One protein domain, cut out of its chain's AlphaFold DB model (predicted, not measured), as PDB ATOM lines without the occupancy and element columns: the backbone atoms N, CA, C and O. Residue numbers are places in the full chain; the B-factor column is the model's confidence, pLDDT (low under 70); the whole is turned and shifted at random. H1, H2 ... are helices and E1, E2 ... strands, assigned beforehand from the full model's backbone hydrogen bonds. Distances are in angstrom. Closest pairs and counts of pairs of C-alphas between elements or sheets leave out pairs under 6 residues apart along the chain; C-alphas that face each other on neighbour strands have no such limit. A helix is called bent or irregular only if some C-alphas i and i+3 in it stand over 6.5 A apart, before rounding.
ATOM      1  N   SER A  30     -15.636   5.210 -41.097       29.23
ATOM      2  CA  SER A  30     -14.688   6.288 -40.825       29.23
ATOM      3  C   SER A  30     -15.400   7.229 -39.875       29.23
ATOM      4  O   SER A  30     -16.402   7.862 -40.229       29.23
ATOM      5  N   TYR A  31     -14.947   7.248 -38.627       36.84
ATOM      6  CA  TYR A  31     -15.586   8.044 -37.596       36.84
ATOM      7  C   TYR A  31     -14.986   9.435 -37.473       36.84
ATOM      8  O   TYR A  31     -13.780   9.638 -37.572       36.84
ATOM      9  N   PHE A  32     -15.880  10.365 -37.144       31.31
ATOM     10  CA  PHE A  32     -15.612  11.721 -36.687       31.31
ATOM     11  C   PHE A  32     -16.379  11.959 -35.361       31.31
ATOM     12  O   PHE A  32     -17.389  12.634 -35.303       31.31
ATOM     13  N   LEU A  33     -15.969  11.281 -34.298       30.11
ATOM     14  CA  LEU A  33     -16.156  11.512 -32.859       30.11
ATOM     15  C   LEU A  33     -15.671  12.870 -32.314       30.11
ATOM     16  O   LEU A  33     -14.647  13.424 -32.714       30.11
ATOM     17  N   SER A  34     -16.412  13.365 -31.320       26.62
ATOM     18  CA  SER A  34     -16.052  14.508 -30.482       26.62
ATOM     19  C   SER A  34     -16.344  14.308 -29.024       26.62
ATOM     20  O   SER A  34     -17.367  13.723 -28.682       26.62
ATOM     21  N   ILE A  35     -15.419  14.772 -28.180       31.31
ATOM     22  CA  ILE A  35     -15.365  14.433 -26.761       31.31
ATOM     23  C   ILE A  35     -14.692  15.536 -25.950       31.31
ATOM     24  O   ILE A  35     -13.509  15.797 -26.146       31.31
ATOM     25  N   VAL A  36     -15.419  16.078 -24.974       25.45
ATOM     26  CA  VAL A  36     -14.877  16.884 -23.866       25.45
ATOM     27  C   VAL A  36     -14.211  15.984 -22.827       25.45
ATOM     28  O   VAL A  36     -14.830  15.014 -22.392       25.45
ATOM     29  N   PHE A  37     -13.010  16.357 -22.372       30.39
ATOM     30  CA  PHE A  37     -12.396  15.858 -21.137       30.39
ATOM     31  C   PHE A  37     -12.176  16.992 -20.129       30.39
ATOM     32  O   PHE A  37     -11.849  18.118 -20.501       30.39
ATOM     33  N   VAL A  38     -12.318  16.637 -18.850       24.41
ATOM     34  CA  VAL A  38     -11.726  17.317 -17.691       24.41
ATOM     35  C   VAL A  38     -10.551  16.439 -17.230       24.41
ATOM     36  O   VAL A  38     -10.722  15.224 -17.146       24.41
ATOM     37  N   ASN A  39      -9.394  17.079 -17.032       27.19
ATOM     38  CA  ASN A  39      -8.070  16.628 -16.560       27.19
ATOM     39  C   ASN A  39      -7.886  15.165 -16.095       27.19
ATOM     40  O   ASN A  39      -8.547  14.720 -15.165       27.19
ATOM     41  N   SER A  55      -1.228   5.750 -47.928       44.91
ATOM     42  CA  SER A  55      -0.528   6.591 -48.896       44.91
ATOM     43  C   SER A  55      -1.001   8.037 -48.703       44.91
ATOM     44  O   SER A  55      -2.189   8.316 -48.526       44.91
ATOM     45  N   ILE A  56      -0.057   8.977 -48.714       50.00
ATOM     46  CA  ILE A  56      -0.275  10.418 -48.482       50.00
ATOM     47  C   ILE A  56      -1.385  11.002 -49.394       50.00
ATOM     48  O   ILE A  56      -1.958  12.047 -49.096       50.00
ATOM     49  N   GLN A  57      -1.733  10.305 -50.479       53.62
ATOM     50  CA  GLN A  57      -2.718  10.695 -51.486       53.62
ATOM     51  C   GLN A  57      -4.182  10.665 -51.000       53.62
ATOM     52  O   GLN A  57      -4.997  11.417 -51.532       53.62
ATOM     53  N   HIS A  58      -4.526   9.876 -49.973       57.34
ATOM     54  CA  HIS A  58      -5.918   9.729 -49.499       57.34
ATOM     55  C   HIS A  58      -6.189  10.325 -48.109       57.34
ATOM     56  O   HIS A  58      -7.288  10.177 -47.566       57.34
ATOM     57  N   GLN A  59      -5.219  11.031 -47.523       64.06
ATOM     58  CA  GLN A  59      -5.410  11.695 -46.236       64.06
ATOM     59  C   GLN A  59      -6.280  12.960 -46.394       64.06
ATOM     60  O   GLN A  59      -6.023  13.782 -47.278       64.06
ATOM     61  N   PRO A  60      -7.289  13.185 -45.528       70.88
ATOM     62  CA  PRO A  60      -8.021  14.447 -45.513       70.88
ATOM     63  C   PRO A  60      -7.086  15.641 -45.308       70.88
ATOM     64  O   PRO A  60      -6.257  15.644 -44.401       70.88
ATOM     65  N   LYS A  61      -7.250  16.696 -46.114       67.56
ATOM     66  CA  LYS A  61      -6.365  17.879 -46.099       67.56
ATOM     67  C   LYS A  61      -6.334  18.626 -44.759       67.56
ATOM     68  O   LYS A  61      -5.377  19.336 -44.481       67.56
ATOM     69  N   ASN A  62      -7.382  18.497 -43.946       70.62
ATOM     70  CA  ASN A  62      -7.471  19.096 -42.612       70.62
ATOM     71  C   ASN A  62      -6.823  18.234 -41.520       70.62
ATOM     72  O   ASN A  62      -6.868  18.608 -40.346       70.62
ATOM     73  N   TRP A  63      -6.265  17.072 -41.868       78.12
ATOM     74  CA  TRP A  63      -5.539  16.276 -40.899       78.12
ATOM     75  C   TRP A  63      -4.156  16.859 -40.652       78.12
ATOM     76  O   TRP A  63      -3.435  17.255 -41.564       78.12
ATOM     77  N   ILE A  64      -3.788  16.891 -39.379       78.12
ATOM     78  CA  ILE A  64      -2.445  17.270 -38.966       78.12
ATOM     79  C   ILE A  64      -1.558  16.046 -39.168       78.12
ATOM     80  O   ILE A  64      -2.009  14.905 -39.045       78.12
ATOM     81  N   ARG A  65      -0.280  16.278 -39.474       77.56
ATOM     82  CA  ARG A  65       0.708  15.200 -39.499       77.56
ATOM     83  C   ARG A  65       0.692  14.472 -38.153       77.56
ATOM     84  O   ARG A  65       0.753  15.095 -37.089       77.56
ATOM     85  N   MET A  66       0.582  13.155 -38.219       71.19
ATOM     86  CA  MET A  66       0.547  12.271 -37.066       71.19
ATOM     87  C   MET A  66       1.619  11.210 -37.259       71.19
ATOM     88  O   MET A  66       1.712  10.629 -38.340       71.19
ATOM     89  N   ASN A  67       2.424  10.966 -36.225       74.38
ATOM     90  CA  ASN A  67       3.281   9.793 -36.221       74.38
ATOM     91  C   ASN A  67       2.411   8.577 -35.902       74.38
ATOM     92  O   ASN A  67       1.981   8.422 -34.762       74.38
ATOM     93  N   ILE A  68       2.135   7.761 -36.917       68.25
ATOM     94  CA  ILE A  68       1.255   6.588 -36.812       68.25
ATOM     95  C   ILE A  68       1.853   5.536 -35.867       68.25
ATOM     96  O   ILE A  68       1.108   4.799 -35.234       68.25
ATOM     97  N   VAL A  69       3.184   5.504 -35.731       67.25
ATOM     98  CA  VAL A  69       3.892   4.573 -34.837       67.25
ATOM     99  C   VAL A  69       3.626   4.907 -33.368       67.25
ATOM    100  O   VAL A  69       3.433   4.013 -32.554       67.25
ATOM    101  N   ASP A  70       3.582   6.198 -33.040       68.62
ATOM    102  CA  ASP A  70       3.385   6.648 -31.659       68.62
ATOM    103  C   ASP A  70       1.903   6.839 -31.319       68.62
ATOM    104  O   ASP A  70       1.505   6.733 -30.162       68.62
ATOM    105  N   ASN A  71       1.085   7.180 -32.317       71.06
ATOM    106  CA  ASN A  71      -0.313   7.540 -32.135       71.06
ATOM    107  C   ASN A  71      -1.181   6.869 -33.201       71.06
ATOM    108  O   ASN A  71      -1.230   7.306 -34.349       71.06
ATOM    109  N   GLU A  72      -1.938   5.854 -32.789       75.38
ATOM    110  CA  GLU A  72      -2.950   5.216 -33.641       75.38
ATOM    111  C   GLU A  72      -4.128   6.155 -33.928       75.38
ATOM    112  O   GLU A  72      -4.721   6.134 -35.006       75.38
ATOM    113  N   VAL A  73      -4.489   6.967 -32.931       80.94
ATOM    114  CA  VAL A  73      -5.673   7.821 -32.932       80.94
ATOM    115  C   VAL A  73      -5.321   9.161 -32.309       80.94
ATOM    116  O   VAL A  73      -4.813   9.212 -31.190       80.94
ATOM    117  N   LYS A  74      -5.647  10.257 -32.997       82.06
ATOM    118  CA  LYS A  74      -5.473  11.616 -32.475       82.06
ATOM    119  C   LYS A  74      -6.798  12.355 -32.445       82.06
ATOM    120  O   LYS A  74      -7.429  12.549 -33.481       82.06
ATOM    121  N   ILE A  75      -7.202  12.785 -31.254       81.69
ATOM    122  CA  ILE A  75      -8.372  13.641 -31.035       81.69
ATOM    123  C   ILE A  75      -7.871  15.079 -30.913       81.69
ATOM    124  O   ILE A  75      -6.923  15.349 -30.180       81.69
ATOM    125  N   MET A  76      -8.487  16.000 -31.643       81.62
ATOM    126  CA  MET A  76      -8.099  17.411 -31.645       81.62
ATOM    127  C   MET A  76      -9.318  18.287 -31.443       81.62
ATOM    128  O   MET A  76     -10.336  18.069 -32.091       81.62
ATOM    129  N   GLU A  77      -9.204  19.291 -30.585       81.75
ATOM    130  CA  GLU A  77     -10.267  20.270 -30.393       81.75
ATOM    131  C   GLU A  77     -10.408  21.178 -31.617       81.75
ATOM    132  O   GLU A  77      -9.433  21.587 -32.254       81.75
ATOM    133  N   ILE A  78     -11.650  21.505 -31.945       83.75
ATOM    134  CA  ILE A  78     -11.975  22.446 -33.002       83.75
ATOM    135  C   ILE A  78     -11.984  23.837 -32.418       83.75
ATOM    136  O   ILE A  78     -12.735  24.146 -31.493       83.75
ATOM    137  N   LYS A  79     -11.200  24.710 -33.042       84.88
ATOM    138  CA  LYS A  79     -11.153  26.114 -32.671       84.88
ATOM    139  C   LYS A  79     -12.554  26.731 -32.745       84.88
ATOM    140  O   LYS A  79     -13.214  26.669 -33.791       84.88
ATOM    141  N   LYS A  80     -12.974  27.359 -31.642       83.69
ATOM    142  CA  LYS A  80     -14.188  28.184 -31.591       83.69
ATOM    143  C   LYS A  80     -14.147  29.215 -32.722       83.69
ATOM    144  O   LYS A  80     -13.084  29.753 -33.031       83.69
ATOM    145  N   TYR A  81     -15.294  29.450 -33.353       83.75
ATOM    146  CA  TYR A  81     -15.444  30.363 -34.498       83.75
ATOM    147  C   TYR A  81     -14.719  29.945 -35.792       83.75
ATOM    148  O   TYR A  81     -14.594  30.744 -36.715       83.75
ATOM    149  N   SER A  82     -14.249  28.700 -35.905       84.44
ATOM    150  CA  SER A  82     -13.883  28.151 -37.217       84.44
ATOM    151  C   SER A  82     -15.132  27.890 -38.069       84.44
ATOM    152  O   SER A  82     -16.218  27.671 -37.532       84.44
ATOM    153  N   SER A  83     -14.993  27.860 -39.397       84.19
ATOM    154  CA  SER A  83     -16.097  27.501 -40.312       84.19
ATOM    155  C   SER A  83     -16.722  26.150 -39.949       84.19
ATOM    156  O   SER A  83     -17.930  26.017 -39.811       84.19
ATOM    157  N   ILE A  84     -15.853  25.187 -39.664       82.88
ATOM    158  CA  ILE A  84     -16.141  23.853 -39.141       82.88
ATOM    159  C   ILE A  84     -17.013  23.906 -37.869       82.88
ATOM    160  O   ILE A  84     -17.981  23.155 -37.745       82.88
ATOM    161  N   TYR A  85     -16.704  24.809 -36.934       84.94
ATOM    162  CA  TYR A  85     -17.500  25.014 -35.722       84.94
ATOM    163  C   TYR A  85     -18.882  25.611 -36.028       84.94
ATOM    164  O   TYR A  85     -19.878  25.168 -35.459       84.94
ATOM    165  N   PHE A  86     -18.973  26.588 -36.933       84.75
ATOM    166  CA  PHE A  86     -20.253  27.199 -37.311       84.75
ATOM    167  C   PHE A  86     -21.184  26.221 -38.041       84.75
ATOM    168  O   PHE A  86     -22.372  26.142 -37.718       84.75
ATOM    169  N   ASP A  87     -20.650  25.414 -38.958       85.69
ATOM    170  CA  ASP A  87     -21.400  24.363 -39.662       85.69
ATOM    171  C   ASP A  87     -21.986  23.330 -38.697       85.69
ATOM    172  O   ASP A  87     -23.039  22.740 -38.939       85.69
ATOM    173  N   LEU A  88     -21.296  23.088 -37.590       82.88
ATOM    174  CA  LEU A  88     -21.771  22.221 -36.531       82.88
ATOM    175  C   LEU A  88     -22.817  22.871 -35.648       82.88
ATOM    176  O   LEU A  88     -23.861  22.274 -35.378       82.88
ATOM    177  N   ALA A  89     -22.519  24.084 -35.190       83.12
ATOM    178  CA  ALA A  89     -23.401  24.846 -34.333       83.12
ATOM    179  C   ALA A  89     -24.773  24.977 -34.994       83.12
ATOM    180  O   ALA A  89     -25.774  24.700 -34.351       83.12
ATOM    181  N   THR A  90     -24.823  25.282 -36.293       86.12
ATOM    182  CA  THR A  90     -26.076  25.383 -37.060       86.12
ATOM    183  C   THR A  90     -26.852  24.068 -37.136       86.12
ATOM    184  O   THR A  90     -28.072  24.087 -37.008       86.12
ATOM    185  N   LYS A  91     -26.175  22.919 -37.272       84.38
ATOM    186  CA  LYS A  91     -26.822  21.593 -37.316       84.38
ATOM    187  C   LYS A  91     -27.386  21.134 -35.971       84.38
ATOM    188  O   LYS A  91     -28.270  20.281 -35.950       84.38
ATOM    189  N   ILE A  92     -26.861  21.657 -34.862       81.88
ATOM    190  CA  ILE A  92     -27.281  21.284 -33.500       81.88
ATOM    191  C   ILE A  92     -28.101  22.365 -32.806       81.88
ATOM    192  O   ILE A  92     -28.734  22.075 -31.794       81.88
ATOM    193  N   ASN A  93     -28.160  23.572 -33.370       73.31
ATOM    194  CA  ASN A  93     -28.853  24.713 -32.790       73.31
ATOM    195  C   ASN A  93     -30.330  24.389 -32.511       73.31
ATOM    196  O   ASN A  93     -31.171  24.409 -33.410       73.31
ATOM    197  N   ARG A  94     -30.640  24.093 -31.245       71.81
ATOM    198  CA  ARG A  94     -31.987  23.823 -30.744       71.81
ATOM    199  C   ARG A  94     -32.177  24.569 -29.424       71.81
ATOM    200  O   ARG A  94     -31.261  24.578 -28.602       71.81
ATOM    201  N   PRO A  95     -33.365  25.142 -29.164       65.75
ATOM    202  CA  PRO A  95     -33.681  25.677 -27.845       65.75
ATOM    203  C   PRO A  95     -33.472  24.613 -26.752       65.75
ATOM    204  O   PRO A  95     -33.946  23.484 -26.878       65.75
ATOM    205  N   GLY A  96     -32.746  24.985 -25.696       75.94
ATOM    206  CA  GLY A  96     -32.449  24.133 -24.536       75.94
ATOM    207  C   GLY A  96     -31.122  23.369 -24.595       75.94
ATOM    208  O   GLY A  96     -30.721  22.799 -23.580       75.94
ATOM    209  N   TYR A  97     -30.423  23.386 -25.733       78.12
ATOM    210  CA  TYR A  97     -29.135  22.718 -25.914       78.12
ATOM    211  C   TYR A  97     -28.070  23.706 -26.396       78.12
ATOM    212  O   TYR A  97     -28.297  24.479 -27.324       78.12
ATOM    213  N   GLU A  98     -26.889  23.656 -25.789       81.69
ATOM    214  CA  GLU A  98     -25.750  24.509 -26.127       81.69
ATOM    215  C   GLU A  98     -24.541  23.652 -26.490       81.69
ATOM    216  O   GLU A  98     -24.111  22.842 -25.678       81.69
ATOM    217  N   LEU A  99     -23.960  23.852 -27.673       83.50
ATOM    218  CA  LEU A  99     -22.683  23.246 -28.064       83.50
ATOM    219  C   LEU A  99     -21.540  23.823 -27.197       83.50
ATOM    220  O   LEU A  99     -21.192  24.990 -27.335       83.50
ATOM    221  N   ILE A 100     -20.960  22.995 -26.320       85.31
ATOM    222  CA  ILE A 100     -19.830  23.316 -25.431       85.31
ATOM    223  C   ILE A 100     -18.527  23.387 -26.233       85.31
ATOM    224  O   ILE A 100     -17.822  24.397 -26.215       85.31
ATOM    225  N   SER A 101     -18.183  22.297 -26.917       83.81
ATOM    226  CA  SER A 101     -16.967  22.195 -27.726       83.81
ATOM    227  C   SER A 101     -17.093  21.094 -28.767       83.81
ATOM    228  O   SER A 101     -17.928  20.201 -28.654       83.81
ATOM    229  N   GLY A 102     -16.279  21.166 -29.811       84.50
ATOM    230  CA  GLY A 102     -16.205  20.125 -30.820       84.50
ATOM    231  C   GLY A 102     -14.795  19.578 -30.929       84.50
ATOM    232  O   GLY A 102     -13.830  20.282 -30.646       84.50
ATOM    233  N   TYR A 103     -14.672  18.349 -31.416       84.00
ATOM    234  CA  TYR A 103     -13.395  17.720 -31.723       84.00
ATOM    235  C   TYR A 103     -13.409  17.019 -33.095       84.00
ATOM    236  O   TYR A 103     -14.427  16.767 -33.740       84.00
ATOM    237  N   THR A 104     -12.229  16.697 -33.584       84.50
ATOM    238  CA  THR A 104     -12.036  15.854 -34.762       84.50
ATOM    239  C   THR A 104     -11.173  14.681 -34.347       84.50
ATOM    240  O   THR A 104     -10.151  14.921 -33.701       84.50
ATOM    241  N   ILE A 105     -11.514  13.449 -34.737       82.06
ATOM    242  CA  ILE A 105     -10.525  12.362 -34.690       82.06
ATOM    243  C   ILE A 105      -9.888  12.163 -36.038       82.06
ATOM    244  O   ILE A 105     -10.520  12.231 -37.091       82.06
ATOM    245  N   GLN A 106      -8.622  11.822 -35.935       85.69
ATOM    246  CA  GLN A 106      -7.791  11.304 -36.984       85.69
ATOM    247  C   GLN A 106      -7.485   9.864 -36.603       85.69
ATOM    248  O   GLN A 106      -6.700   9.612 -35.691       85.69
ATOM    249  N   ASN A 107      -8.158   8.931 -37.270       85.00
ATOM    250  CA  ASN A 107      -7.828   7.517 -37.207       85.00
ATOM    251  C   ASN A 107      -7.560   7.029 -38.646       85.00
ATOM    252  O   ASN A 107      -8.518   6.801 -39.395       85.00
ATOM    253  N   PRO A 108      -6.285   6.921 -39.065       79.94
ATOM    254  CA  PRO A 108      -5.911   6.524 -40.420       79.94
ATOM    255  C   PRO A 108      -6.363   5.104 -40.758       79.94
ATOM    256  O   PRO A 108      -6.764   4.866 -41.894       79.94
ATOM    257  N   PHE A 109      -6.375   4.190 -39.786       80.62
ATOM    258  CA  PHE A 109      -6.792   2.805 -40.001       80.62
ATOM    259  C   PHE A 109      -8.286   2.717 -40.317       80.62
ATOM    260  O   PHE A 109      -8.670   2.135 -41.329       80.62
ATOM    261  N   LEU A 110      -9.130   3.381 -39.518       79.06
ATOM    262  CA  LEU A 110     -10.573   3.443 -39.777       79.06
ATOM    263  C   LEU A 110     -10.894   4.145 -41.091       79.06
ATOM    264  O   LEU A 110     -11.781   3.717 -41.827       79.06
ATOM    265  N   MET A 111     -10.156   5.210 -41.408       79.56
ATOM    266  CA  MET A 111     -10.317   5.889 -42.687       79.56
ATOM    267  C   MET A 111      -9.941   4.980 -43.862       79.56
ATOM    268  O   MET A 111     -10.688   4.925 -44.834       79.56
ATOM    269  N   GLY A 112      -8.840   4.234 -43.760       77.62
ATOM    270  CA  GLY A 112      -8.441   3.253 -44.768       77.62
ATOM    271  C   GLY A 112      -9.516   2.186 -44.980       77.62
ATOM    272  O   GLY A 112      -9.982   1.995 -46.103       77.62
ATOM    273  N   SER A 113     -10.000   1.560 -43.902       78.06
ATOM    274  CA  SER A 113     -11.073   0.557 -43.980       78.06
ATOM    275  C   SER A 113     -12.365   1.121 -44.577       78.06
ATOM    276  O   SER A 113     -13.038   0.455 -45.362       78.06
ATOM    277  N   TYR A 114     -12.716   2.359 -44.235       80.19
ATOM    278  CA  TYR A 114     -13.874   3.043 -44.798       80.19
ATOM    279  C   TYR A 114     -13.749   3.295 -46.300       80.19
ATOM    280  O   TYR A 114     -14.703   3.039 -47.031       80.19
ATOM    281  N   MET A 115     -12.596   3.790 -46.761       80.50
ATOM    282  CA  MET A 115     -12.369   4.058 -48.183       80.50
ATOM    283  C   MET A 115     -12.414   2.764 -48.995       80.50
ATOM    284  O   MET A 115     -13.142   2.701 -49.981       80.50
ATOM    285  N   LEU A 116     -11.768   1.700 -48.510       81.50
ATOM    286  CA  LEU A 116     -11.848   0.377 -49.135       81.50
ATOM    287  C   LEU A 116     -13.296  -0.118 -49.222       81.50
ATOM    288  O   LEU A 116     -13.743  -0.585 -50.268       81.50
ATOM    289  N   ARG A 117     -14.077   0.025 -48.144       79.56
ATOM    290  CA  ARG A 117     -15.487  -0.385 -48.149       79.56
ATOM    291  C   ARG A 117     -16.337   0.467 -49.090       79.56
ATOM    292  O   ARG A 117     -17.256  -0.058 -49.716       79.56
ATOM    293  N   LYS A 118     -16.041   1.762 -49.203       83.19
ATOM    294  CA  LYS A 118     -16.690   2.670 -50.151       83.19
ATOM    295  C   LYS A 118     -16.443   2.221 -51.587       83.19
ATOM    296  O   LYS A 118     -17.410   2.106 -52.333       83.19
ATOM    297  N   GLU A 119     -15.197   1.932 -51.947       83.94
ATOM    298  CA  GLU A 119     -14.816   1.450 -53.280       83.94
ATOM    299  C   GLU A 119     -15.474   0.103 -53.593       83.94
ATOM    300  O   GLU A 119     -16.121  -0.049 -54.629       83.94
ATOM    301  N   GLN A 120     -15.433  -0.844 -52.653       84.00
ATOM    302  CA  GLN A 120     -16.147  -2.118 -52.779       84.00
ATOM    303  C   GLN A 120     -17.644  -1.917 -53.029       84.00
ATOM    304  O   GLN A 120     -18.224  -2.551 -53.907       84.00
ATOM    305  N   MET A 121     -18.283  -1.019 -52.277       80.69
ATOM    306  CA  MET A 121     -19.710  -0.749 -52.429       80.69
ATOM    307  C   MET A 121     -20.022  -0.023 -53.746       80.69
ATOM    308  O   MET A 121     -21.068  -0.269 -54.342       80.69
ATOM    309  N   GLN A 122     -19.124   0.836 -54.234       85.31
ATOM    310  CA  GLN A 122     -19.238   1.449 -55.561       85.31
ATOM    311  C   GLN A 122     -19.186   0.394 -56.669       85.31
ATOM    312  O   GLN A 122     -20.022   0.437 -57.568       85.31
ATOM    313  N   MET A 123     -18.286  -0.590 -56.567       84.88
ATOM    314  CA  MET A 123     -18.229  -1.712 -57.511       84.88
ATOM    315  C   MET A 123     -19.505  -2.567 -57.462       84.88
ATOM    316  O   MET A 123     -20.047  -2.919 -58.506       84.88
ATOM    317  N   GLN A 124     -20.041  -2.838 -56.268       84.00
ATOM    318  CA  GLN A 124     -21.267  -3.631 -56.088       84.00
ATOM    319  C   GLN A 124     -22.535  -2.936 -56.611       84.00
ATOM    320  O   GLN A 124     -23.427  -3.591 -57.141       84.00
ATOM    321  N   LEU A 125     -22.641  -1.614 -56.444       81.50
ATOM    322  CA  LEU A 125     -23.822  -0.831 -56.838       81.50
ATOM    323  C   LEU A 125     -23.744  -0.291 -58.276       81.50
ATOM    324  O   LEU A 125     -24.716   0.300 -58.768       81.50
ATOM    325  N   GLY A 126     -22.600  -0.458 -58.942       81.44
ATOM    326  CA  GLY A 126     -22.346   0.023 -60.295       81.44
ATOM    327  C   GLY A 126     -22.628   1.521 -60.444       81.44
ATOM    328  O   GLY A 126     -22.209   2.343 -59.629       81.44
ATOM    329  N   LYS A 127     -23.402   1.891 -61.476       73.12
ATOM    330  CA  LYS A 127     -23.682   3.294 -61.849       73.12
ATOM    331  C   LYS A 127     -24.358   4.130 -60.757       73.12
ATOM    332  O   LYS A 127     -24.245   5.351 -60.785       73.12
ATOM    333  N   SER A 128     -25.071   3.506 -59.816       72.75
ATOM    334  CA  SER A 128     -25.736   4.250 -58.733       72.75
ATOM    335  C   SER A 128     -24.749   4.781 -57.689       72.75
ATOM    336  O   SER A 128     -25.073   5.744 -56.993       72.75
ATOM    337  N   GLY A 129     -23.562   4.169 -57.600       73.31
ATOM    338  CA  GLY A 129     -22.514   4.527 -56.654       73.31
ATOM    339  C   GLY A 129     -22.897   4.331 -55.184       73.31
ATOM    340  O   GLY A 129     -24.058   4.176 -54.802       73.31
ATOM    341  N   ALA A 130     -21.883   4.356 -54.325       75.81
ATOM    342  CA  ALA A 130     -22.071   4.426 -52.886       75.81
ATOM    343  C   ALA A 130     -22.623   5.801 -52.486       75.81
ATOM    344  O   ALA A 130     -21.988   6.822 -52.763       75.81
ATOM    345  N   LYS A 131     -23.770   5.845 -51.798       84.06
ATOM    346  CA  LYS A 131     -24.297   7.097 -51.241       84.06
ATOM    347  C   LYS A 131     -23.660   7.352 -49.884       84.06
ATOM    348  O   LYS A 131     -23.622   6.473 -49.033       84.06
ATOM    349  N   GLU A 132     -23.204   8.572 -49.657       85.25
ATOM    350  CA  GLU A 132     -22.702   9.005 -48.354       85.25
ATOM    351  C   GLU A 132     -23.716   9.947 -47.715       85.25
ATOM    352  O   GLU A 132     -24.232  10.861 -48.362       85.25
ATOM    353  N   LYS A 133     -24.005   9.740 -46.432       86.69
ATOM    354  CA  LYS A 133     -24.738  10.716 -45.626       86.69
ATOM    355  C   LYS A 133     -24.029  10.954 -44.315       86.69
ATOM    356  O   LYS A 133     -23.415  10.055 -43.749       86.69
ATOM    357  N   TYR A 134     -24.159  12.172 -43.819       85.00
ATOM    358  CA  TYR A 134     -23.768  12.477 -42.459       85.00
ATOM    359  C   TYR A 134     -24.947  12.227 -41.533       85.00
ATOM    360  O   TYR A 134     -26.035  12.752 -41.770       85.00
ATOM    361  N   LEU A 135     -24.724  11.418 -40.505       85.00
ATOM    362  CA  LEU A 135     -25.737  11.031 -39.532       85.00
ATOM    363  C   LEU A 135     -25.201  11.220 -38.114       85.00
ATOM    364  O   LEU A 135     -23.995  11.129 -37.867       85.00
ATOM    365  N   PHE A 136     -26.120  11.461 -37.191       86.38
ATOM    366  CA  PHE A 136     -25.862  11.576 -35.768       86.38
ATOM    367  C   PHE A 136     -26.050  10.231 -35.075       86.38
ATOM    368  O   PHE A 136     -27.006   9.508 -35.347       86.38
ATOM    369  N   PHE A 137     -25.161   9.920 -34.142       85.38
ATOM    370  CA  PHE A 137     -25.230   8.738 -33.300       85.38
ATOM    371  C   PHE A 137     -25.081   9.144 -31.825       85.38
ATOM    372  O   PHE A 137     -24.089   9.790 -31.468       85.38
ATOM    373  N   PRO A 138     -26.054   8.818 -30.958       86.00
ATOM    374  CA  PRO A 138     -25.979   9.144 -29.544       86.00
ATOM    375  C   PRO A 138     -25.010   8.226 -28.808       86.00
ATOM    376  O   PRO A 138     -25.066   7.005 -28.932       86.00
ATOM    377  N   ILE A 139     -24.143   8.822 -27.992       81.44
ATOM    378  CA  ILE A 139     -23.176   8.076 -27.190       81.44
ATOM    379  C   ILE A 139     -23.656   8.037 -25.752       81.44
ATOM    380  O   ILE A 139     -23.506   9.002 -25.010       81.44
ATOM    381  N   TYR A 140     -24.165   6.882 -25.341       81.12
ATOM    382  CA  TYR A 140     -24.759   6.702 -24.019       81.12
ATOM    383  C   TYR A 140     -23.751   6.719 -22.865       81.12
ATOM    384  O   TYR A 140     -24.142   6.863 -21.705       81.12
ATOM    385  N   SER A 141     -22.463   6.498 -23.123       79.81
ATOM    386  CA  SER A 141     -21.429   6.434 -22.090       79.81
ATOM    387  C   SER A 141     -20.117   7.013 -22.589       79.81
ATOM    388  O   SER A 141     -19.606   6.609 -23.632       79.81
ATOM    389  N   PHE A 142     -19.505   7.878 -21.780       77.38
ATOM    390  CA  PHE A 142     -18.191   8.433 -22.095       77.38
ATOM    391  C   PHE A 142     -17.066   7.395 -22.106       77.38
ATOM    392  O   PHE A 142     -15.998   7.642 -22.650       77.38
ATOM    393  N   ARG A 143     -17.292   6.210 -21.532       76.94
ATOM    394  CA  ARG A 143     -16.312   5.114 -21.569       76.94
ATOM    395  C   ARG A 143     -16.259   4.415 -22.926       76.94
ATOM    396  O   ARG A 143     -15.249   3.808 -23.261       76.94
ATOM    397  N   ASP A 144     -17.337   4.495 -23.702       73.69
ATOM    398  CA  ASP A 144     -17.425   3.817 -25.001       73.69
ATOM    399  C   ASP A 144     -16.763   4.624 -26.114       73.69
ATOM    400  O   ASP A 144     -16.502   4.122 -27.197       73.69
ATOM    401  N   ILE A 145     -16.435   5.872 -25.821       75.19
ATOM    402  CA  ILE A 145     -15.827   6.842 -26.716       75.19
ATOM    403  C   ILE A 145     -14.466   6.370 -27.245       75.19
ATOM    404  O   ILE A 145     -14.261   6.350 -28.455       75.19
ATOM    405  N   ASP A 146     -13.561   5.920 -26.370       74.81
ATOM    406  CA  ASP A 146     -12.230   5.453 -26.780       74.81
ATOM    407  C   ASP A 146     -12.346   4.160 -27.604       74.81
ATOM    408  O   ASP A 146     -11.711   4.004 -28.648       74.81
ATOM    409  N   LYS A 147     -13.289   3.288 -27.222       75.00
ATOM    410  CA  LYS A 147     -13.620   2.072 -27.977       75.00
ATOM    411  C   LYS A 147     -14.167   2.388 -29.370       75.00
ATOM    412  O   LYS A 147     -13.769   1.743 -30.336       75.00
ATOM    413  N   ILE A 148     -15.057   3.374 -29.490       74.88
ATOM    414  CA  ILE A 148     -15.597   3.844 -30.776       74.88
ATOM    415  C   ILE A 148     -14.464   4.425 -31.629       74.88
ATOM    416  O   ILE A 148     -14.342   4.073 -32.798       74.88
ATOM    417  N   CYS A 149     -13.603   5.251 -31.028       75.88
ATOM    418  CA  CYS A 149     -12.425   5.851 -31.656       75.88
ATOM    419  C   CYS A 149     -11.467   4.834 -32.273       75.88
ATOM    420  O   CYS A 149     -10.941   5.083 -33.356       75.88
ATOM    421  N   ARG A 150     -11.189   3.734 -31.565       73.19
ATOM    422  CA  ARG A 150     -10.139   2.769 -31.928       73.19
ATOM    423  C   ARG A 150     -10.658   1.576 -32.716       73.19
ATOM    424  O   ARG A 150     -10.048   1.181 -33.698       73.19
ATOM    425  N   MET A 151     -11.781   0.999 -32.298       66.44
ATOM    426  CA  MET A 151     -12.189  -0.350 -32.715       66.44
ATOM    427  C   MET A 151     -13.367  -0.371 -33.683       66.44
ATOM    428  O   MET A 151     -14.100  -1.358 -33.737       66.44
ATOM    429  N   ASN A 152     -13.597   0.722 -34.404       61.09
ATOM    430  CA  ASN A 152     -14.722   0.843 -35.322       61.09
ATOM    431  C   ASN A 152     -16.086   0.521 -34.668       61.09
ATOM    432  O   ASN A 152     -16.986   0.003 -35.326       61.09
ATOM    433  N   GLY A 153     -16.192   0.726 -33.348       54.16
ATOM    434  CA  GLY A 153     -17.317   0.234 -32.576       54.16
ATOM    435  C   GLY A 153     -17.568  -1.249 -32.840       54.16
ATOM    436  O   GLY A 153     -18.601  -1.583 -33.417       54.16
ATOM    437  N   ASN A 154     -16.692  -2.141 -32.353       50.03
ATOM    438  CA  ASN A 154     -16.976  -3.579 -32.196       50.03
ATOM    439  C   ASN A 154     -18.080  -3.805 -31.131       50.03
ATOM    440  O   ASN A 154     -17.977  -4.578 -30.183       50.03
ATOM    441  N   ILE A 155     -19.155  -3.043 -31.289       53.72
ATOM    442  CA  ILE A 155     -20.435  -3.004 -30.624       53.72
ATOM    443  C   ILE A 155     -21.297  -4.025 -31.380       53.72
ATOM    444  O   ILE A 155     -22.434  -3.777 -31.759       53.72
ATOM    445  N   ALA A 156     -20.751  -5.220 -31.626       42.59
ATOM    446  CA  ALA A 156     -21.449  -6.318 -32.296       42.59
ATOM    447  C   ALA A 156     -22.683  -6.810 -31.505       42.59
ATOM    448  O   ALA A 156     -23.368  -7.735 -31.925       42.59
ATOM    449  N   LYS A 157     -22.958  -6.208 -30.341       48.50
ATOM    450  CA  LYS A 157     -24.054  -6.555 -29.435       48.50
ATOM    451  C   LYS A 157     -25.090  -5.448 -29.249       48.50
ATOM    452  O   LYS A 157     -26.067  -5.684 -28.548       48.50
ATOM    453  N   THR A 158     -24.912  -4.254 -29.816       53.53
ATOM    454  CA  THR A 158     -25.866  -3.152 -29.599       53.53
ATOM    455  C   THR A 158     -26.380  -2.638 -30.927       53.53
ATOM    456  O   THR A 158     -25.610  -2.330 -31.830       53.53
ATOM    457  N   ILE A 159     -27.704  -2.543 -31.026       58.66
ATOM    458  CA  ILE A 159     -28.406  -1.970 -32.170       58.66
ATOM    459  C   ILE A 159     -27.928  -0.523 -32.341       58.66
ATOM    460  O   ILE A 159     -28.260   0.355 -31.540       58.66
ATOM    461  N   LEU A 160     -27.118  -0.278 -33.370       68.00
ATOM    462  CA  LEU A 160     -26.638   1.056 -33.714       68.00
ATOM    463  C   LEU A 160     -27.762   1.805 -34.431       68.00
ATOM    464  O   LEU A 160     -28.130   1.471 -35.554       68.00
ATOM    465  N   SER A 161     -28.319   2.819 -33.770       79.19
ATOM    466  CA  SER A 161     -29.330   3.696 -34.363       79.19
ATOM    467  C   SER A 161     -28.694   5.019 -34.768       79.19
ATOM    468  O   SER A 161     -28.179   5.749 -33.922       79.19
ATOM    469  N   PHE A 162     -28.729   5.315 -36.067       83.38
ATOM    470  CA  PHE A 162     -28.284   6.585 -36.631       83.38
ATOM    471  C   PHE A 162     -29.484   7.475 -36.948       83.38
ATOM    472  O   PHE A 162     -30.530   6.994 -37.383       83.38
ATOM    473  N   TYR A 163     -29.309   8.779 -36.778       86.69
ATOM    474  CA  TYR A 163     -30.359   9.778 -36.927       86.69
ATOM    475  C   TYR A 163     -29.935  10.851 -37.922       86.69
ATOM    476  O   TYR A 163     -28.768  11.233 -37.986       86.69
ATOM    477  N   LEU A 164     -30.886  11.356 -38.706       86.12
ATOM    478  CA  LEU A 164     -30.610  12.434 -39.657       86.12
ATOM    479  C   LEU A 164     -30.386  13.768 -38.936       86.12
ATOM    480  O   LEU A 164     -29.520  14.547 -39.327       86.12
ATOM    481  N   ASN A 165     -31.140  13.991 -37.860       86.38
ATOM    482  CA  ASN A 165     -31.110  15.216 -37.080       86.38
ATOM    483  C   ASN A 165     -30.489  14.961 -35.708       86.38
ATOM    484  O   ASN A 165     -30.734  13.933 -35.074       86.38
ATOM    485  N   ALA A 166     -29.744  15.944 -35.208       85.12
ATOM    486  CA  ALA A 166     -29.211  15.896 -33.853       85.12
ATOM    487  C   ALA A 166     -30.330  15.877 -32.801       85.12
ATOM    488  O   ALA A 166     -30.202  15.214 -31.779       85.12
ATOM    489  N   CYS A 167     -31.447  16.553 -33.083       84.19
ATOM    490  CA  CYS A 167     -32.662  16.559 -32.272       84.19
ATOM    491  C   CYS A 167     -33.130  15.151 -31.892       84.19
ATOM    492  O   CYS A 167     -33.305  14.863 -30.709       84.19
ATOM    493  N   ASP A 168     -33.279  14.284 -32.891       86.75
ATOM    494  CA  ASP A 168     -33.817  12.936 -32.714       86.75
ATOM    495  C   ASP A 168     -32.811  12.059 -31.956       86.75
ATOM    496  O   ASP A 168     -33.179  11.306 -31.054       86.75
ATOM    497  N   ALA A 169     -31.516  12.222 -32.253       85.25
ATOM    498  CA  ALA A 169     -30.447  11.546 -31.522       85.25
ATOM    499  C   ALA A 169     -30.417  11.949 -30.036       85.25
ATOM    500  O   ALA A 169     -30.258  11.092 -29.164       85.25
ATOM    501  N   MET A 170     -30.588  13.240 -29.732       83.94
ATOM    502  CA  MET A 170     -30.606  13.757 -28.359       83.94
ATOM    503  C   MET A 170     -31.825  13.283 -27.576       83.94
ATOM    504  O   MET A 170     -31.685  12.898 -26.417       83.94
ATOM    505  N   GLU A 171     -33.002  13.267 -28.201       85.06
ATOM    506  CA  GLU A 171     -34.222  12.761 -27.569       85.06
ATOM    507  C   GLU A 171     -34.086  11.274 -27.213       85.06
ATOM    508  O   GLU A 171     -34.478  10.842 -26.131       85.06
ATOM    509  N   MET A 172     -33.469  10.485 -28.091       84.31
ATOM    510  CA  MET A 172     -33.206   9.069 -27.826       84.31
ATOM    511  C   MET A 172     -32.174   8.868 -26.718       84.31
ATOM    512  O   MET A 172     -32.349   8.007 -25.850       84.31
ATOM    513  N   HIS A 173     -31.139   9.708 -26.684       82.56
ATOM    514  CA  HIS A 173     -30.200   9.740 -25.570       82.56
ATOM    515  C   HIS A 173     -30.913  10.042 -24.244       82.56
ATOM    516  O   HIS A 173     -30.703   9.339 -23.257       82.56
ATOM    517  N   GLU A 174     -31.812  11.025 -24.229       83.50
ATOM    518  CA  GLU A 174     -32.596  11.399 -23.051       83.50
ATOM    519  C   GLU A 174     -33.515  10.278 -22.572       83.50
ATOM    520  O   GLU A 174     -33.531   9.972 -21.383       83.50
ATOM    521  N   LYS A 175     -34.213   9.604 -23.489       84.25
ATOM    522  CA  LYS A 175     -35.061   8.450 -23.156       84.25
ATOM    523  C   LYS A 175     -34.271   7.333 -22.484       84.25
ATOM    524  O   LYS A 175     -34.764   6.711 -21.549       84.25
ATOM    525  N   SER A 176     -33.045   7.088 -22.941       80.88
ATOM    526  CA  SER A 176     -32.186   6.059 -22.351       80.88
ATOM    527  C   SER A 176     -31.553   6.488 -21.020       80.88
ATOM    528  O   SER A 176     -31.395   5.666 -20.117       80.88
ATOM    529  N   LYS A 177     -31.162   7.766 -20.893       78.06
ATOM    530  CA  LYS A 177     -30.400   8.320 -19.764       78.06
ATOM    531  C   LYS A 177     -30.795   9.782 -19.497       78.06
ATOM    532  O   LYS A 177     -30.011  10.695 -19.790       78.06
ATOM    533  N   PRO A 178     -31.954  10.029 -18.863       67.69
ATOM    534  CA  PRO A 178     -32.553  11.364 -18.778       67.69
ATOM    535  C   PRO A 178     -31.737  12.374 -17.960       67.69
ATOM    536  O   PRO A 178     -31.808  13.574 -18.204       67.69
ATOM    537  N   LYS A 179     -30.900  11.901 -17.027       70.19
ATOM    538  CA  LYS A 179     -30.069  12.745 -16.147       70.19
ATOM    539  C   LYS A 179     -28.605  12.861 -16.575       70.19
ATOM    540  O   LYS A 179     -27.792  13.400 -15.831       70.19
ATOM    541  N   SER A 180     -28.240  12.320 -17.735       69.56
ATOM    542  CA  SER A 180     -26.858  12.410 -18.202       69.56
ATOM    543  C   SER A 180     -26.586  13.806 -18.762       69.56
ATOM    544  O   SER A 180     -27.256  14.243 -19.695       69.56
ATOM    545  N   ASN A 181     -25.637  14.504 -18.142       72.75
ATOM    546  CA  ASN A 181     -25.046  15.759 -18.589       72.75
ATOM    547  C   ASN A 181     -23.587  15.800 -18.102       72.75
ATOM    548  O   ASN A 181     -23.354  15.477 -16.936       72.75
ATOM    549  N   PRO A 182     -22.611  16.203 -18.933       78.25
ATOM    550  CA  PRO A 182     -22.746  16.531 -20.352       78.25
ATOM    551  C   PRO A 182     -23.167  15.311 -21.178       78.25
ATOM    552  O   PRO A 182     -23.128  14.173 -20.709       78.25
ATOM    553  N   ARG A 183     -23.600  15.550 -22.411       81.44
ATOM    554  CA  ARG A 183     -23.999  14.489 -23.337       81.44
ATOM    555  C   ARG A 183     -23.115  14.542 -24.584       81.44
ATOM    556  O   ARG A 183     -22.604  15.601 -24.952       81.44
ATOM    557  N   ALA A 184     -22.930  13.390 -25.221       82.38
ATOM    558  CA  ALA A 184     -22.043  13.242 -26.369       82.38
ATOM    559  C   ALA A 184     -22.799  12.720 -27.596       82.38
ATOM    560  O   ALA A 184     -23.620  11.802 -27.508       82.38
ATOM    561  N   LEU A 185     -22.508  13.319 -28.750       85.75
ATOM    562  CA  LEU A 185     -23.010  12.893 -30.052       85.75
ATOM    563  C   LEU A 185     -21.832  12.658 -30.989       85.75
ATOM    564  O   LEU A 185     -20.896  13.454 -31.070       85.75
ATOM    565  N   LEU A 186     -21.925  11.580 -31.747       85.31
ATOM    566  CA  LEU A 186     -21.055  11.294 -32.871       85.31
ATOM    567  C   LEU A 186     -21.719  11.825 -34.145       85.31
ATOM    568  O   LEU A 186     -22.856  11.468 -34.435       85.31
ATOM    569  N   TYR A 187     -21.013  12.652 -34.915       87.12
ATOM    570  CA  TYR A 187     -21.451  13.081 -36.243       87.12
ATOM    571  C   TYR A 187     -20.587  12.384 -37.286       87.12
ATOM    572  O   TYR A 187     -19.460  12.779 -37.572       87.12
ATOM    573  N   SER A 188     -21.103  11.285 -37.819       82.81
ATOM    574  CA  SER A 188     -20.334  10.355 -38.643       82.81
ATOM    575  C   SER A 188     -20.735  10.424 -40.104       82.81
ATOM    576  O   SER A 188     -21.913  10.582 -40.429       82.81
ATOM    577  N   ARG A 189     -19.755  10.212 -40.985       84.88
ATOM    578  CA  ARG A 189     -20.015   9.903 -42.387       84.88
ATOM    579  C   ARG A 189     -20.358   8.419 -42.499       84.88
ATOM    580  O   ARG A 189     -19.570   7.561 -42.114       84.88
ATOM    581  N   VAL A 190     -21.539   8.126 -43.023       83.75
ATOM    582  CA  VAL A 190     -22.085   6.775 -43.124       83.75
ATOM    583  C   VAL A 190     -22.281   6.420 -44.591       83.75
ATOM    584  O   VAL A 190     -22.858   7.194 -45.360       83.75
ATOM    585  N   LEU A 191     -21.777   5.245 -44.971       81.94
ATOM    586  CA  LEU A 191     -22.007   4.639 -46.277       81.94
ATOM    587  C   LEU A 191     -23.401   4.016 -46.291       81.94
ATOM    588  O   LEU A 191     -23.712   3.142 -45.485       81.94
ATOM    589  N   LEU A 192     -24.240   4.489 -47.204       82.19
ATOM    590  CA  LEU A 192     -25.574   3.970 -47.450       82.19
ATOM    591  C   LEU A 192     -25.561   3.161 -48.744       82.19
ATOM    592  O   LEU A 192     -25.299   3.694 -49.826       82.19
ATOM    593  N   GLY A 193     -25.847   1.869 -48.607       76.44
ATOM    594  CA  GLY A 193     -26.101   0.979 -49.731       76.44
ATOM    595  C   GLY A 193     -27.544   1.082 -50.228       76.44
ATOM    596  O   GLY A 193     -28.201   2.121 -50.117       76.44
ATOM    597  N   GLN A 194     -28.065  -0.024 -50.755       71.81
ATOM    598  CA  GLN A 194     -29.497  -0.147 -51.016       71.81
ATOM    599  C   GLN A 194     -30.250  -0.238 -49.688       71.81
ATOM    600  O   GLN A 194     -30.072  -1.169 -48.908       71.81
ATOM    601  N   CYS A 195     -31.082   0.762 -49.425       68.38
ATOM    602  CA  CYS A 195     -31.870   0.855 -48.208       68.38
ATOM    603  C   CYS A 195     -33.327   0.512 -48.513       68.38
ATOM    604  O   CYS A 195     -33.950   1.165 -49.349       68.38
ATOM    605  N   SER A 196     -33.874  -0.477 -47.810       64.56
ATOM    606  CA  SER A 196     -35.305  -0.786 -47.836       64.56
ATOM    607  C   SER A 196     -36.029   0.008 -46.751       64.56
ATOM    608  O   SER A 196     -35.558   0.079 -45.614       64.56
ATOM    609  N   LEU A 197     -37.168   0.608 -47.102       61.31
ATOM    610  CA  LEU A 197     -38.061   1.198 -46.115       61.31
ATOM    611  C   LEU A 197     -38.819   0.069 -45.419       61.31
ATOM    612  O   LEU A 197     -39.546  -0.693 -46.055       61.31
ATOM    613  N   ASN A 198     -38.670  -0.023 -44.103       55.03
ATOM    614  CA  ASN A 198     -39.427  -0.992 -43.335       55.03
ATOM    615  C   ASN A 198     -40.850  -0.479 -43.085       55.03
ATOM    616  O   ASN A 198     -41.067   0.379 -42.232       55.03
ATOM    617  N   ASN A 199     -41.823  -0.996 -43.833       48.38
ATOM    618  CA  ASN A 199     -43.219  -0.555 -43.753       48.38
ATOM    619  C   ASN A 199     -43.976  -1.078 -42.510       48.38
ATOM    620  O   ASN A 199     -45.155  -0.770 -42.346       48.38
ATOM    621  N   SER A 246     -17.363  20.791 -47.223       32.03
ATOM    622  CA  SER A 246     -17.770  19.910 -46.110       32.03
ATOM    623  C   SER A 246     -16.588  19.089 -45.609       32.03
ATOM    624  O   SER A 246     -16.195  18.098 -46.214       32.03
ATOM    625  N   ASN A 247     -16.050  19.458 -44.449       30.00
ATOM    626  CA  ASN A 247     -15.217  18.544 -43.678       30.00
ATOM    627  C   ASN A 247     -15.824  18.357 -42.299       30.00
ATOM    628  O   ASN A 247     -16.319  19.295 -41.690       30.00
ATOM    629  N   THR A 248     -15.841  17.091 -41.907       32.56
ATOM    630  CA  THR A 248     -16.579  16.473 -40.814       32.56
ATOM    631  C   THR A 248     -16.019  16.819 -39.441       32.56
ATOM    632  O   THR A 248     -14.838  17.131 -39.283       32.56
ATOM    633  N   VAL A 249     -16.899  16.772 -38.447       31.83
ATOM    634  CA  VAL A 249     -16.743  17.501 -37.199       31.83
ATOM    635  C   VAL A 249     -17.706  16.935 -36.154       31.83
ATOM    636  O   VAL A 249     -18.823  16.642 -36.548       31.83
ATOM    637  N   ALA A 250     -17.396  16.834 -34.862       36.81
ATOM    638  CA  ALA A 250     -18.433  16.485 -33.876       36.81
ATOM    639  C   ALA A 250     -18.522  17.481 -32.695       36.81
ATOM    640  O   ALA A 250     -17.775  18.457 -32.635       36.81
ATOM    641  N   ILE A 251     -19.509  17.281 -31.812       31.14
ATOM    642  CA  ILE A 251     -20.077  18.288 -30.898       31.14
ATOM    643  C   ILE A 251     -20.298  17.681 -29.505       31.14
ATOM    644  O   ILE A 251     -20.878  16.606 -29.370       31.14
ATOM    645  N   SER A 252     -19.911  18.410 -28.466       31.58
ATOM    646  CA  SER A 252     -20.311  18.247 -27.066       31.58
ATOM    647  C   SER A 252     -21.325  19.315 -26.693       31.58
ATOM    648  O   SER A 252     -21.196  20.437 -27.159       31.58
ATOM    649  N   TYR A 253     -22.309  19.023 -25.847       37.72
ATOM    650  CA  TYR A 253     -23.304  20.016 -25.456       37.72
ATOM    651  C   TYR A 253     -23.673  19.977 -23.972       37.72
ATOM    652  O   TYR A 253     -23.548  18.950 -23.296       37.72
ATOM    653  N   ARG A 254     -24.146  21.124 -23.476       36.41
ATOM    654  CA  ARG A 254     -24.743  21.338 -22.158       36.41
ATOM    655  C   ARG A 254     -26.230  21.580 -22.370       36.41
ATOM    656  O   ARG A 254     -26.615  22.298 -23.287       36.41
ATOM    657  N   THR A 255     -27.078  20.998 -21.536       33.75
ATOM    658  CA  THR A 255     -28.452  21.501 -21.395       33.75
ATOM    659  C   THR A 255     -28.422  22.704 -20.458       33.75
ATOM    660  O   THR A 255     -27.836  22.631 -19.375       33.75
ATOM    661  N   GLY A 256     -29.019  23.815 -20.885       53.00
ATOM    662  CA  GLY A 256     -29.036  25.076 -20.140       53.00
ATOM    663  C   GLY A 256     -29.529  26.255 -20.982       53.00
ATOM    664  O   GLY A 256     -29.673  26.146 -22.202       53.00
ATOM    665  N   LYS A 257     -29.810  27.388 -20.327       47.38
ATOM    666  CA  LYS A 257     -29.949  28.684 -21.012       47.38
ATOM    667  C   LYS A 257     -28.581  29.061 -21.597       47.38
ATOM    668  O   LYS A 257     -27.573  28.724 -20.982       47.38
ATOM    669  N   LYS A 258     -28.556  29.714 -22.771       47.59
ATOM    670  CA  LYS A 258     -27.320  30.238 -23.389       47.59
ATOM    671  C   LYS A 258     -26.493  30.928 -22.310       47.59
ATOM    672  O   LYS A 258     -27.025  31.821 -21.658       47.59
ATOM    673  N   TYR A 259     -25.234  30.533 -22.143       52.44
ATOM    674  CA  TYR A 259     -24.332  31.275 -21.278       52.44
ATOM    675  C   TYR A 259     -24.187  32.694 -21.835       52.44
ATOM    676  O   TYR A 259     -23.570  32.898 -22.884       52.44
ATOM    677  N   ASN A 260     -24.823  33.659 -21.176       58.72
ATOM    678  CA  ASN A 260     -24.653  35.066 -21.473       58.72
ATOM    679  C   ASN A 260     -23.625  35.626 -20.479       58.72
ATOM    680  O   ASN A 260     -23.947  35.737 -19.297       58.72
ATOM    681  N   PRO A 261     -22.400  35.975 -20.908       58.22
ATOM    682  CA  PRO A 261     -21.415  36.571 -20.008       58.22
ATOM    683  C   PRO A 261     -21.915  37.887 -19.384       58.22
ATOM    684  O   PRO A 261     -21.453  38.262 -18.311       58.22
ATOM    685  N   GLU A 262     -22.895  38.555 -20.004       58.91
ATOM    686  CA  GLU A 262     -23.566  39.719 -19.417       58.91
ATOM    687  C   GLU A 262     -24.497  39.338 -18.251       58.91
ATOM    688  O   GLU A 262     -24.527  40.057 -17.260       58.91
ATOM    689  N   GLU A 263     -25.183  38.185 -18.280       61.03
ATOM    690  CA  GLU A 263     -25.993  37.720 -17.134       61.03
ATOM    691  C   GLU A 263     -25.117  37.406 -15.909       61.03
ATOM    692  O   GLU A 263     -25.515  37.657 -14.771       61.03
ATOM    693  N   ASP A 264     -23.899  36.905 -16.128       66.38
ATOM    694  CA  ASP A 264     -22.928  36.665 -15.055       66.38
ATOM    695  C   ASP A 264     -22.448  37.972 -14.406       66.38
ATOM    696  O   ASP A 264     -22.254  38.011 -13.189       66.38
ATOM    697  N   LEU A 265     -22.288  39.044 -15.191       66.75
ATOM    698  CA  LEU A 265     -21.974  40.379 -14.673       66.75
ATOM    699  C   LEU A 265     -23.130  40.918 -13.820       66.75
ATOM    700  O   LEU A 265     -22.904  41.376 -12.702       66.75
ATOM    701  N   TRP A 266     -24.371  40.757 -14.281       57.19
ATOM    702  CA  TRP A 266     -25.562  41.219 -13.559       57.19
ATOM    703  C   TRP A 266     -25.755  40.452 -12.243       57.19
ATOM    704  O   TRP A 266     -26.028  41.036 -11.198       57.19
ATOM    705  N   HIS A 267     -25.518  39.139 -12.239       61.66
ATOM    706  CA  HIS A 267     -25.589  38.332 -11.018       61.66
ATOM    707  C   HIS A 267     -24.423  38.568 -10.045       61.66
ATOM    708  O   HIS A 267     -24.553  38.275  -8.850       61.66
ATOM    709  N   GLN A 268     -23.282  39.075 -10.520       64.88
ATOM    710  CA  GLN A 268     -22.203  39.550  -9.652       64.88
ATOM    711  C   GLN A 268     -22.557  40.892  -9.005       64.88
ATOM    712  O   GLN A 268     -22.313  41.050  -7.806       64.88
ATOM    713  N   GLU A 269     -23.190  41.804  -9.743       64.75
ATOM    714  CA  GLU A 269     -23.702  43.071  -9.208       64.75
ATOM    715  C   GLU A 269     -24.816  42.841  -8.180       64.75
ATOM    716  O   GLU A 269     -24.721  43.356  -7.069       64.75
ATOM    717  N   ASP A 270     -25.773  41.947  -8.443       60.19
ATOM    718  CA  ASP A 270     -26.816  41.570  -7.474       60.19
ATOM    719  C   ASP A 270     -26.241  40.967  -6.184       60.19
ATOM    720  O   ASP A 270     -26.748  41.197  -5.082       60.19
ATOM    721  N   LYS A 271     -25.173  40.166  -6.293       61.91
ATOM    722  CA  LYS A 271     -24.468  39.611  -5.126       61.91
ATOM    723  C   LYS A 271     -23.680  40.677  -4.374       61.91
ATOM    724  O   LYS A 271     -23.540  40.554  -3.158       61.91
ATOM    725  N   LYS A 272     -23.164  41.692  -5.069       68.12
ATOM    726  CA  LYS A 272     -22.479  42.836  -4.462       68.12
ATOM    727  C   LYS A 272     -23.475  43.729  -3.720       68.12
ATOM    728  O   LYS A 272     -23.267  43.972  -2.539       68.12
ATOM    729  N   ILE A 273     -24.608  44.055  -4.341       64.56
ATOM    730  CA  ILE A 273     -25.709  44.821  -3.737       64.56
ATOM    731  C   ILE A 273     -26.281  44.078  -2.523       64.56
ATOM    732  O   ILE A 273     -26.447  44.661  -1.457       64.56
TER     733      ILE A 273
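What this domain is: This is residues 30 to 39, 55 to 199 and 246 to 273 of the 313 residues of the protein "(salmon louse) hypothetical protein" of Lepeophtheirus salmonis (UniProt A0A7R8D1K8). A strongly curled sheet of four strands, E2, E6, E5 and E4, wraps round helix H4, with H1 over E6 and H2 packed on E5. Edge strand E2 runs on into E3, which pairs with E1 in a small second sheet, while residues 260 to 273, with H5, stick out as an arm that makes the length. The printed part has 183 residues, with named elements in the order E1 H1 E2 E3 H2 E4 H3 H4 E5 E6 H5, five helices and six strands; both sheets are antiparallel and the class is mixed, helices and strands. It is only just compact, close to loose, with a radius of gyration of the C-alphas of 18.7 A and spans of 71 by 47 by 29 A.

How they stand to each other: Start at the strongly twisted sheet: E2, residues 97 to 101, E6, 251 to 255, E5, 183 to 192, and E4, 131 to 139, in that order. Between E2 and E6 look for N 100 and O 252, 2.7 A apart; between E5 and E4, for N 137 and O 186, 2.8 A. E6 and E5 have no N and O within hydrogen-bond range, but C-alphas 252 and 184 face each other at 5.3 A. In two layers, helices on one face of a sheet, stand H1, residues 83 to 92, H2, 108 to 128, and H4, 166 to 176. The sheet curls round H4, whose Ala 169 comes closest to E4 at Pro 138, C-alphas 5.4 A apart. H1 is over E6 at a height over the sheet of 9.0 A, slantwise to it at 49 degrees on the local plane. H1 and H4 only just touch, only at their ends, with 3 pairs of C-alphas within 8 A, the closest Ile 92 and Ala 166, 5.7 A. H2 is over E5, closest at Lys 118 and Leu 191, C-alphas 6.9 A apart; it has a kink of 53 degrees near residue 122 and is irregular, C-alphas 124 and 127 being 9.3 A apart. H3, residues 144 to 151, only grazes the sheet with residues 145 to 148. E2 runs on into E3, residues 103 to 106, at 50 degrees; E3 is the antiparallel neighbour of E1, residues 74 to 77, with N 76 and O 104 2.9 A apart. H5, residues 261 to 273, touches no helix and is not on the sheet. Every O i to N i+4 pair is within hydrogen-bond range in H3, H4 and H5; H1 has 5 of 6 and H2 15 of 17.

Where its parts are: Find C-alpha 74 at (-5.473, 11.616, -32.475), where E1 begins. H2 runs 27.1 A from C-alpha 108 to 128, E4 24.1 A and E5 26.4 A, bending by 54 degrees at residue 189. H5, 18.7 A long, ends at C-alpha 273, (-25.709, 44.821, -3.737).

The domain as a whole: The C-alphas farthest apart, Gly 126 and Ile 273, are 72.2 A apart. Residues 40 to 54 and 200 to 245 are not printed, with gaps of 34.7 A and 32.7 A between the C-alphas across the cuts. Of the links printed whole, H3 to H4 is long. The mean pLDDT of the printed part is 70.2, and residues 30 to 39 and 246 to 273 are among those under 70.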